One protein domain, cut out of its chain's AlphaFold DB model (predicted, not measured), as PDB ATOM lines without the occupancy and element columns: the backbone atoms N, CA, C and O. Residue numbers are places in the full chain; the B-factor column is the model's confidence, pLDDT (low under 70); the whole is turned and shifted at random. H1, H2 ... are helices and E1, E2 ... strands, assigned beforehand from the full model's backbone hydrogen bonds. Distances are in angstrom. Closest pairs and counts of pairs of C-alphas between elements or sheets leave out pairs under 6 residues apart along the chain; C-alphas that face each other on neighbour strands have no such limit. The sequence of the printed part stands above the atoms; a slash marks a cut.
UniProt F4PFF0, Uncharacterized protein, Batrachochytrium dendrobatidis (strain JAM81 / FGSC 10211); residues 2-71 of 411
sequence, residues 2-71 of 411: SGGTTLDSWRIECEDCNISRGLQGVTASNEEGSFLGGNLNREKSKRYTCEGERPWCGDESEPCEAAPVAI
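This is residues 2 to 71 of the 411 residues of an uncharacterized protein of Batrachochytrium dendrobatidis (strain JAM81 / FGSC 10211) (UniProt F4PFF0). Little regular structure: a chain mostly of loops, with a small hairpin of two short strands, E1 and E2, toward one end, the short helix H1 near the middle, and a long loop, residues 40 to 71, that reaches out toward the other end and folds back. The hairpin's turn, residues 14 to 19, sticks out. The 70 printed residues run E1, E2, H1, with an antiparallel sheet E1 - E2; the class is mixed, with 11 residues in named elements. The whole is loose, radius of gyration of the C-alphas 14.3 A, spanning 42 by 30 by 27 A.

E1, residues 11 to 13, begins at C-alpha 11 (-36.435, 3.052, 29.752) and measures 6.6 A. E2, residues 20 to 22, measures 7.1 A. H1, residues 35 to 39, measures 6.2 A and ends at C-alpha 39 (-45.215, -8.220, 30.505).

E1 and E2 form a hairpin, antiparallel at 165 degrees; N 12 and O 21 are within hydrogen-bond range at 2.9 A. E1 and H1 are apart. In H1 every O i to N i+4 pair is within hydrogen-bond range.

The C-alphas of Ser 2 and Glu 60, the two farthest apart, are 43.0 A apart. The printed part has no cut. The link E2 to H1 is long, 12 residues. Residues 2 to 5 have pLDDT under 70.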
ATOM      1  N   SER A   2     -28.589   9.876  21.809       37.72
ATOM      2  CA  SER A   2     -29.680  10.426  21.006       37.72
ATOM      3  C   SER A   2     -30.993   9.854  21.534       37.72
ATOM      4  O   SER A   2     -31.372   8.745  21.167       37.72
ATOM      5  N   GLY A   3     -31.625  10.565  22.469       39.19
ATOM      6  CA  GLY A   3     -32.971  10.237  22.933       39.19
ATOM      7  C   GLY A   3     -33.944  10.411  21.775       39.19
ATOM      8  O   GLY A   3     -34.070  11.511  21.239       39.19
ATOM      9  N   GLY A   4     -34.572   9.320  21.348       50.28
ATOM     10  CA  GLY A   4     -35.674   9.390  20.400       50.28
ATOM     11  C   GLY A   4     -36.874  10.089  21.039       50.28
ATOM     12  O   GLY A   4     -37.052  10.094  22.258       50.28
ATOM     13  N   THR A   5     -37.716  10.693  20.210       60.19
ATOM     14  CA  THR A   5     -38.983  11.299  20.645       60.19
ATOM     15  C   THR A   5     -40.090  10.262  20.854       60.19
ATOM     16  O   THR A   5     -41.167  10.609  21.331       60.19
ATOM     17  N   THR A   6     -39.841   8.991  20.518       72.38
ATOM     18  CA  THR A   6     -40.796   7.888  20.664       72.38
ATOM     19  C   THR A   6     -40.571   7.110  21.959       72.38
ATOM     20  O   THR A   6     -39.435   6.970  22.434       72.38
ATOM     21  N   LEU A   7     -41.661   6.550  22.502       78.31
ATOM     22  CA  LEU A   7     -41.652   5.696  23.699       78.31
ATOM     23  C   LEU A   7     -40.672   4.519  23.581       78.31
ATOM     24  O   LEU A   7     -40.121   4.077  24.584       78.31
ATOM     25  N   ASP A   8     -40.392   4.051  22.365       78.19
ATOM     26  CA  ASP A   8     -39.479   2.930  22.107       78.19
ATOM     27  C   ASP A   8     -38.043   3.191  22.574       78.19
ATOM     28  O   ASP A   8     -37.289   2.259  22.843       78.19
ATOM     29  N   SER A   9     -37.661   4.462  22.690       82.81
ATOM     30  CA  SER A   9     -36.331   4.866  23.141       82.81
ATOM     31  C   SER A   9     -36.233   5.094  24.654       82.81
ATOM     32  O   SER A   9     -35.145   5.366  25.165       82.81
ATOM     33  N   TRP A  10     -37.353   5.002  25.378       86.38
ATOM     34  CA  TRP A  10     -37.426   5.297  26.806       86.38
ATOM     35  C   TRP A  10     -37.309   4.022  27.642       86.38
ATOM     36  O   TRP A  10     -37.818   2.955  27.287       86.38
ATOM     37  N   ARG A  11     -36.642   4.139  28.793       86.06
ATOM     38  CA  ARG A  11     -36.435   3.052  29.752       86.06
ATOM     39  C   ARG A  11     -36.723   3.560  31.157       86.06
ATOM     40  O   ARG A  11     -36.270   4.638  31.520       86.06
ATOM     41  N   ILE A  12     -37.464   2.773  31.925       88.12
ATOM     42  CA  ILE A  12     -37.728   3.022  33.342       88.12
ATOM     43  C   ILE A  12     -36.789   2.133  34.149       88.12
ATOM     44  O   ILE A  12     -36.640   0.956  33.823       88.12
ATOM     45  N   GLU A  13     -36.169   2.683  35.187       90.62
ATOM     46  CA  GLU A  13     -35.330   1.970  36.150       90.62
ATOM     47  C   GLU A  13     -35.841   2.262  37.562       90.62
ATOM     48  O   GLU A  13     -36.143   3.405  37.892       90.62
ATOM     49  N   CYS A  14     -36.011   1.219  38.372       88.00
ATOM     50  CA  CYS A  14     -36.395   1.365  39.770       88.00
ATOM     51  C   CYS A  14     -35.141   1.593  40.615       88.00
ATOM     52  O   CYS A  14     -34.282   0.716  40.660       88.00
ATOM     53  N   GLU A  15     -35.070   2.726  41.313       92.06
ATOM     54  CA  GLU A  15     -33.903   3.111  42.122       92.06
ATOM     55  C   GLU A  15     -33.648   2.165  43.311       92.06
ATOM     56  O   GLU A  15     -32.502   1.945  43.686       92.06
ATOM     57  N   ASP A  16     -34.694   1.539  43.863       93.12
ATOM     58  CA  ASP A  16     -34.556   0.648  45.024       93.12
ATOM     59  C   ASP A  16     -34.053  -0.756  44.659       93.12
ATOM     60  O   ASP A  16     -33.348  -1.398  45.439       93.12
ATOM     61  N   CYS A  17     -34.441  -1.278  43.488       88.44
ATOM     62  CA  CYS A  17     -34.134  -2.660  43.093       88.44
ATOM     63  C   CYS A  17     -33.289  -2.798  41.818       88.44
ATOM     64  O   CYS A  17     -32.987  -3.926  41.427       88.44
ATOM     65  N   ASN A  18     -32.907  -1.688  41.174       87.06
ATOM     66  CA  ASN A  18     -32.124  -1.617  39.928       87.06
ATOM     67  C   ASN A  18     -32.690  -2.455  38.764       87.06
ATOM     68  O   ASN A  18     -31.984  -2.819  37.819       87.06
ATOM     69  N   ILE A  19     -33.981  -2.794  38.812       87.31
ATOM     70  CA  ILE A  19     -34.673  -3.447  37.700       87.31
ATOM     71  C   ILE A  19     -35.072  -2.368  36.706       87.31
ATOM     72  O   ILE A  19     -35.659  -1.354  37.083       87.31
ATOM     73  N   SER A  20     -34.810  -2.612  35.424       86.94
ATOM     74  CA  SER A  20     -35.172  -1.682  34.361       86.94
ATOM     75  C   SER A  20     -35.903  -2.349  33.201       86.94
ATOM     76  O   SER A  20     -35.666  -3.514  32.875       86.94
ATOM     77  N   ARG A  21     -36.806  -1.600  32.563       86.81
ATOM     78  CA  ARG A  21     -37.661  -2.064  31.463       86.81
ATOM     79  C   ARG A  21     -37.840  -0.961  30.416       86.81
ATOM     80  O   ARG A  21     -38.003   0.203  30.768       86.81
ATOM     81  N   GLY A  22     -37.783  -1.331  29.138       87.88
ATOM     82  CA  GLY A  22     -38.085  -0.421  28.028       87.88
ATOM     83  C   GLY A  22     -39.588  -0.170  27.888       87.88
ATOM     84  O   GLY A  22     -40.390  -1.019  28.272       87.88
ATOM     85  N   LEU A  23     -39.960   0.979  27.322       87.19
ATOM     86  CA  LEU A  23     -41.354   1.347  27.041       87.19
ATOM     87  C   LEU A  23     -41.808   1.006  25.614       87.19
ATOM     88  O   LEU A  23     -42.898   1.389  25.196       87.19
ATOM     89  N   GLN A  24     -41.002   0.254  24.871       87.50
ATOM     90  CA  GLN A  24     -41.360  -0.192  23.532       87.50
ATOM     91  C   GLN A  24     -42.642  -1.033  23.547       87.50
ATOM     92  O   GLN A  24     -42.762  -1.984  24.319       87.50
ATOM     93  N   GLY A  25     -43.595  -0.680  22.681       84.69
ATOM     94  CA  GLY A  25     -44.832  -1.441  22.480       84.69
ATOM     95  C   GLY A  25     -45.850  -1.390  23.625       84.69
ATOM     96  O   GLY A  25     -46.856  -2.089  23.554       84.69
ATOM     97  N   VAL A  26     -45.653  -0.571  24.668       87.25
ATOM     98  CA  VAL A  26     -46.555  -0.537  25.846       87.25
ATOM     99  C   VAL A  26     -47.990  -0.108  25.535       87.25
ATOM    100  O   VAL A  26     -48.903  -0.444  26.287       87.25
ATOM    101  N   THR A  27     -48.192   0.604  24.428       86.44
ATOM    102  CA  THR A  27     -49.507   1.038  23.937       86.44
ATOM    103  C   THR A  27     -50.206  -0.017  23.075       86.44
ATOM    104  O   THR A  27     -51.357   0.176  22.698       86.44
ATOM    105  N   ALA A  28     -49.538  -1.127  22.738       86.12
ATOM    106  CA  ALA A  28     -50.093  -2.148  21.861       86.12
ATOM    107  C   ALA A  28     -51.093  -3.056  22.596       86.12
ATOM    108  O   ALA A  28     -50.810  -3.595  23.676       86.12
ATOM    109  N   SER A  29     -52.248  -3.276  21.967       84.00
ATOM    110  CA  SER A  29     -53.284  -4.206  22.423       84.00
ATOM    111  C   SER A  29     -53.954  -4.913  21.252       84.00
ATOM    112  O   SER A  29     -54.032  -4.347  20.166       84.00
ATOM    113  N   ASN A  30     -54.460  -6.116  21.496       79.69
ATOM    114  CA  ASN A  30     -55.296  -6.897  20.590       79.69
ATOM    115  C   ASN A  30     -56.512  -7.458  21.356       79.69
ATOM    116  O   ASN A  30     -56.654  -7.222  22.556       79.69
ATOM    117  N   GLU A  31     -57.388  -8.202  20.679       73.19
ATOM    118  CA  GLU A  31     -58.575  -8.809  21.311       73.19
ATOM    119  C   GLU A  31     -58.215  -9.793  22.438       73.19
ATOM    120  O   GLU A  31     -58.945  -9.926  23.415       73.19
ATOM    121  N   GLU A  32     -57.053 -10.444  22.344       71.94
ATOM    122  CA  GLU A  32     -56.594 -11.445  23.312       71.94
ATOM    123  C   GLU A  32     -55.833 -10.854  24.514       71.94
ATOM    124  O   GLU A  32     -55.497 -11.595  25.450       71.94
ATOM    125  N   GLY A  33     -55.519  -9.553  24.510       82.31
ATOM    126  CA  GLY A  33     -54.826  -8.880  25.607       82.31
ATOM    127  C   GLY A  33     -54.002  -7.648  25.215       82.31
ATOM    128  O   GLY A  33     -54.268  -6.935  24.250       82.31
ATOM    129  N   SER A  34     -52.981  -7.350  26.015       88.50
ATOM    130  CA  SER A  34     -52.111  -6.192  25.803       88.50
ATOM    131  C   SER A  34     -50.653  -6.519  26.085       88.50
ATOM    132  O   SER A  34     -50.337  -7.402  26.893       88.50
ATOM    133  N   PHE A  35     -49.747  -5.772  25.450       88.62
ATOM    134  CA  PHE A  35     -48.317  -5.911  25.718       88.62
ATOM    135  C   PHE A  35     -48.013  -5.659  27.198       88.62
ATOM    136  O   PHE A  35     -47.259  -6.413  27.815       88.62
ATOM    137  N   LEU A  36     -48.638  -4.632  27.782       87.81
ATOM    138  CA  LEU A  36     -48.472  -4.292  29.189       87.81
ATOM    139  C   LEU A  36     -48.962  -5.426  30.101       87.81
ATOM    140  O   LEU A  36     -48.194  -5.900  30.933       87.81
ATOM    141  N   GLY A  37     -50.184  -5.926  29.902       87.44
ATOM    142  CA  GLY A  37     -50.752  -7.012  30.707       87.44
ATOM    143  C   GLY A  37     -49.941  -8.309  30.625       87.44
ATOM    144  O   GLY A  37     -49.773  -9.004  31.625       87.44
ATOM    145  N   GLY A  38     -49.362  -8.617  29.461       87.25
ATOM    146  CA  GLY A  38     -48.506  -9.794  29.278       87.25
ATOM    147  C   GLY A  38     -47.103  -9.673  29.885       87.25
ATOM    148  O   GLY A  38     -46.467 -10.691  30.152       87.25
ATOM    149  N   ASN A  39     -46.606  -8.453  30.105       86.19
ATOM    150  CA  ASN A  39     -45.215  -8.220  30.505       86.19
ATOM    151  C   ASN A  39     -45.059  -7.518  31.857       86.19
ATOM    152  O   ASN A  39     -43.923  -7.361  32.305       86.19
ATOM    153  N   LEU A  40     -46.142  -7.078  32.515       85.38
ATOM    154  CA  LEU A  40     -46.019  -6.319  33.761       85.38
ATOM    155  C   LEU A  40     -45.503  -7.193  34.912       85.38
ATOM    156  O   LEU A  40     -44.535  -6.804  35.573       85.38
ATOM    157  N   ASN A  41     -46.080  -8.387  35.075       83.75
ATOM    158  CA  ASN A  41     -45.720  -9.347  36.118       83.75
ATOM    159  C   ASN A  41     -44.299  -9.906  35.944       83.75
ATOM    160  O   ASN A  41     -43.795 -10.072  34.833       83.75
ATOM    161  N   ARG A  42     -43.651 -10.238  37.070       77.62
ATOM    162  CA  ARG A  42     -42.346 -10.928  37.068       77.62
ATOM    163  C   ARG A  42     -42.463 -12.353  36.522       77.62
ATOM    164  O   ARG A  42     -41.587 -12.806  35.790       77.62
ATOM    165  N   GLU A  43     -43.551 -13.038  36.862       80.12
ATOM    166  CA  GLU A  43     -43.878 -14.365  36.344       80.12
ATOM    167  C   GLU A  43     -44.627 -14.243  35.017       80.12
ATOM    168  O   GLU A  43     -45.795 -13.864  34.982       80.12
ATOM    169  N   LYS A  44     -43.967 -14.606  33.913       71.94
ATOM    170  CA  LYS A  44     -44.551 -14.540  32.560       71.94
ATOM    171  C   LYS A  44     -45.743 -15.484  32.343       71.94
ATOM    172  O   LYS A  44     -46.446 -15.351  31.350       71.94
ATOM    173  N   SER A  45     -45.956 -16.445  33.242       75.88
ATOM    174  CA  SER A  45     -47.102 -17.362  33.221       75.88
ATOM    175  C   SER A  45     -48.403 -16.709  33.694       75.88
ATOM    176  O   SER A  45     -49.473 -17.226  33.379       75.88
ATOM    177  N   LYS A  46     -48.340 -15.588  34.428       82.38
ATOM    178  CA  LYS A  46     -49.515 -14.890  34.959       82.38
ATOM    179  C   LYS A  46     -49.649 -13.516  34.311       82.38
ATOM    180  O   LYS A  46     -48.760 -12.677  34.442       82.38
ATOM    181  N   ARG A  47     -50.781 -13.257  33.657       83.50
ATOM    182  CA  ARG A  47     -51.096 -11.934  33.095       83.50
ATOM    183  C   ARG A  47     -51.443 -10.949  34.212       83.50
ATOM    184  O   ARG A  47     -52.040 -11.335  35.215       83.50
ATOM    185  N   TYR A  48     -51.027  -9.699  34.053       88.94
ATOM    186  CA  TYR A  48     -51.492  -8.598  34.887       88.94
ATOM    187  C   TYR A  48     -52.818  -8.092  34.323       88.94
ATOM    188  O   TYR A  48     -52.928  -7.849  33.117       88.94
ATOM    189  N   THR A  49     -53.816  -7.980  35.189       89.44
ATOM    190  CA  THR A  49     -55.190  -7.607  34.850       89.44
ATOM    191  C   THR A  49     -55.539  -6.276  35.498       89.44
ATOM    192  O   THR A  49     -54.891  -5.845  36.449       89.44
ATOM    193  N   CYS A  50     -56.551  -5.613  34.950       87.12
ATOM    194  CA  CYS A  50     -57.138  -4.415  35.524       87.12
ATOM    195  C   CYS A  50     -57.603  -4.688  36.962       87.12
ATOM    196  O   CYS A  50     -58.213  -5.716  37.226       87.12
ATOM    197  N   GLU A  51     -57.338  -3.758  37.874       86.94
ATOM    198  CA  GLU A  51     -57.812  -3.843  39.265       86.94
ATOM    199  C   GLU A  51     -59.254  -3.335  39.412       86.94
ATOM    200  O   GLU A  51     -59.845  -3.435  40.482       86.94
ATOM    201  N   GLY A  52     -59.834  -2.817  38.323       86.88
ATOM    202  CA  GLY A  52     -61.223  -2.374  38.286       86.88
ATOM    203  C   GLY A  52     -61.473  -1.004  38.900       86.88
ATOM    204  O   GLY A  52     -62.627  -0.634  39.099       86.88
ATOM    205  N   GLU A  53     -60.419  -0.245  39.205       85.62
ATOM    206  CA  GLU A  53     -60.546   1.115  39.725       85.62
ATOM    207  C   GLU A  53     -61.311   2.022  38.751       85.62
ATOM    208  O   GLU A  53     -61.030   2.065  37.545       85.62
ATOM    209  N   ARG A  54     -62.239   2.814  39.298       81.94
ATOM    210  CA  ARG A  54     -63.019   3.810  38.556       81.94
ATOM    211  C   ARG A  54     -62.677   5.211  39.075       81.94
ATOM    212  O   ARG A  54     -63.381   5.719  39.941       81.94
ATOM    213  N   PRO A  55     -61.654   5.897  38.519       78.75
ATOM    214  CA  PRO A  55     -61.194   7.196  39.028       78.75
ATOM    215  C   PRO A  55     -62.270   8.290  39.119       78.75
ATOM    216  O   PRO A  55     -62.114   9.249  39.867       78.75
ATOM    217  N   TRP A  56     -63.353   8.173  38.347       78.56
ATOM    218  CA  TRP A  56     -64.481   9.107  38.373       78.56
ATOM    219  C   TRP A  56     -65.510   8.812  39.481       78.56
ATOM    220  O   TRP A  56     -66.369   9.649  39.738       78.56
ATOM    221  N   CYS A  57     -65.415   7.661  40.156       77.69
ATOM    222  CA  CYS A  57     -66.295   7.237  41.251       77.69
ATOM    223  C   CYS A  57     -65.611   7.265  42.631       77.69
ATOM    224  O   CYS A  57     -66.191   6.792  43.609       77.69
ATOM    225  N   GLY A  58     -64.407   7.840  42.730       79.81
ATOM    226  CA  GLY A  58     -63.613   7.840  43.960       79.81
ATOM    227  C   GLY A  58     -62.983   6.470  44.217       79.81
ATOM    228  O   GLY A  58     -62.335   5.930  43.328       79.81
ATOM    229  N   ASP A  59     -63.198   5.917  45.413       79.06
ATOM    230  CA  ASP A  59     -62.567   4.669  45.882       79.06
ATOM    231  C   ASP A  59     -63.335   3.387  45.486       79.06
ATOM    232  O   ASP A  59     -63.089   2.314  46.033       79.06
ATOM    233  N   GLU A  60     -64.304   3.481  44.573       75.31
ATOM    234  CA  GLU A  60     -65.077   2.321  44.113       75.31
ATOM    235  C   GLU A  60     -64.322   1.543  43.024       75.31
ATOM    236  O   GLU A  60     -63.755   2.121  42.089       75.31
ATOM    237  N   SER A  61     -64.386   0.216  43.108       80.94
ATOM    238  CA  SER A  61     -63.816  -0.706  42.123       80.94
ATOM    239  C   SER A  61     -64.843  -1.744  41.687       80.94
ATOM    240  O   SER A  61     -65.629  -2.216  42.509       80.94
ATOM    241  N   GLU A  62     -64.793  -2.161  40.427       81.50
ATOM    242  CA  GLU A  62     -65.608  -3.262  39.903       81.50
ATOM    243  C   GLU A  62     -64.755  -4.499  39.581       81.50
ATOM    244  O   GLU A  62     -63.577  -4.366  39.258       81.50
ATOM    245  N   PRO A  63     -65.300  -5.725  39.631       84.50
ATOM    246  CA  PRO A  63     -64.566  -6.899  39.176       84.50
ATOM    247  C   PRO A  63     -64.181  -6.760  37.697       84.50
ATOM    248  O   PRO A  63     -65.046  -6.716  36.824       84.50
ATOM    249  N   CYS A  64     -62.881  -6.710  37.405       84.12
ATOM    250  CA  CYS A  64     -62.374  -6.579  36.045       84.12
ATOM    251  C   CYS A  64     -61.224  -7.561  35.798       84.12
ATOM    252  O   CYS A  64     -60.277  -7.640  36.570       84.12
ATOM    253  N   GLU A  65     -61.283  -8.291  34.686       86.19
ATOM    254  CA  GLU A  65     -60.218  -9.216  34.269       86.19
ATOM    255  C   GLU A  65     -59.531  -8.766  32.968       86.19
ATOM    256  O   GLU A  65     -58.697  -9.474  32.402       86.19
ATOM    257  N   ALA A  66     -59.861  -7.566  32.480       86.25
ATOM    258  CA  ALA A  66     -59.332  -7.043  31.227       86.25
ATOM    259  C   ALA A  66     -57.821  -6.768  31.307       86.25
ATOM    260  O   ALA A  66     -57.284  -6.389  32.351       86.25
ATOM    261  N   ALA A  67     -57.121  -6.908  30.181       88.06
ATOM    262  CA  ALA A  67     -55.708  -6.558  30.093       88.06
ATOM    263  C   ALA A  67     -55.538  -5.023  30.030       88.06
ATOM    264  O   ALA A  67     -56.116  -4.386  29.145       88.06
ATOM    265  N   PRO A  68     -54.733  -4.401  30.910       88.38
ATOM    266  CA  PRO A  68     -54.577  -2.949  30.922       88.38
ATOM    267  C   PRO A  68     -53.738  -2.468  29.742       88.38
ATOM    268  O   PRO A  68     -52.791  -3.136  29.331       88.38
ATOM    269  N   VAL A  69     -54.042  -1.285  29.213       86.44
ATOM    270  CA  VAL A  69     -53.337  -0.693  28.066       86.44
ATOM    271  C   VAL A  69     -52.786   0.668  28.461       86.44
ATOM    272  O   VAL A  69     -53.497   1.478  29.055       86.44
ATOM    273  N   ALA A  70     -51.518   0.928  28.138       86.75
ATOM    274  CA  ALA A  70     -50.933   2.241  28.373       86.75
ATOM    275  C   ALA A  70     -51.430   3.239  27.321       86.75
ATOM    276  O   ALA A  70     -51.413   2.955  26.125       86.75
ATOM    277  N   ILE A  71     -51.823   4.429  27.769       86.31
ATOM    278  CA  ILE A  71     -52.220   5.550  26.914       86.31
ATOM    279  C   ILE A  71     -51.447   6.783  27.382       86.31
ATOM    280  O   ILE A  71     -51.208   6.966  28.578       86.31
TER     281      ILE A  71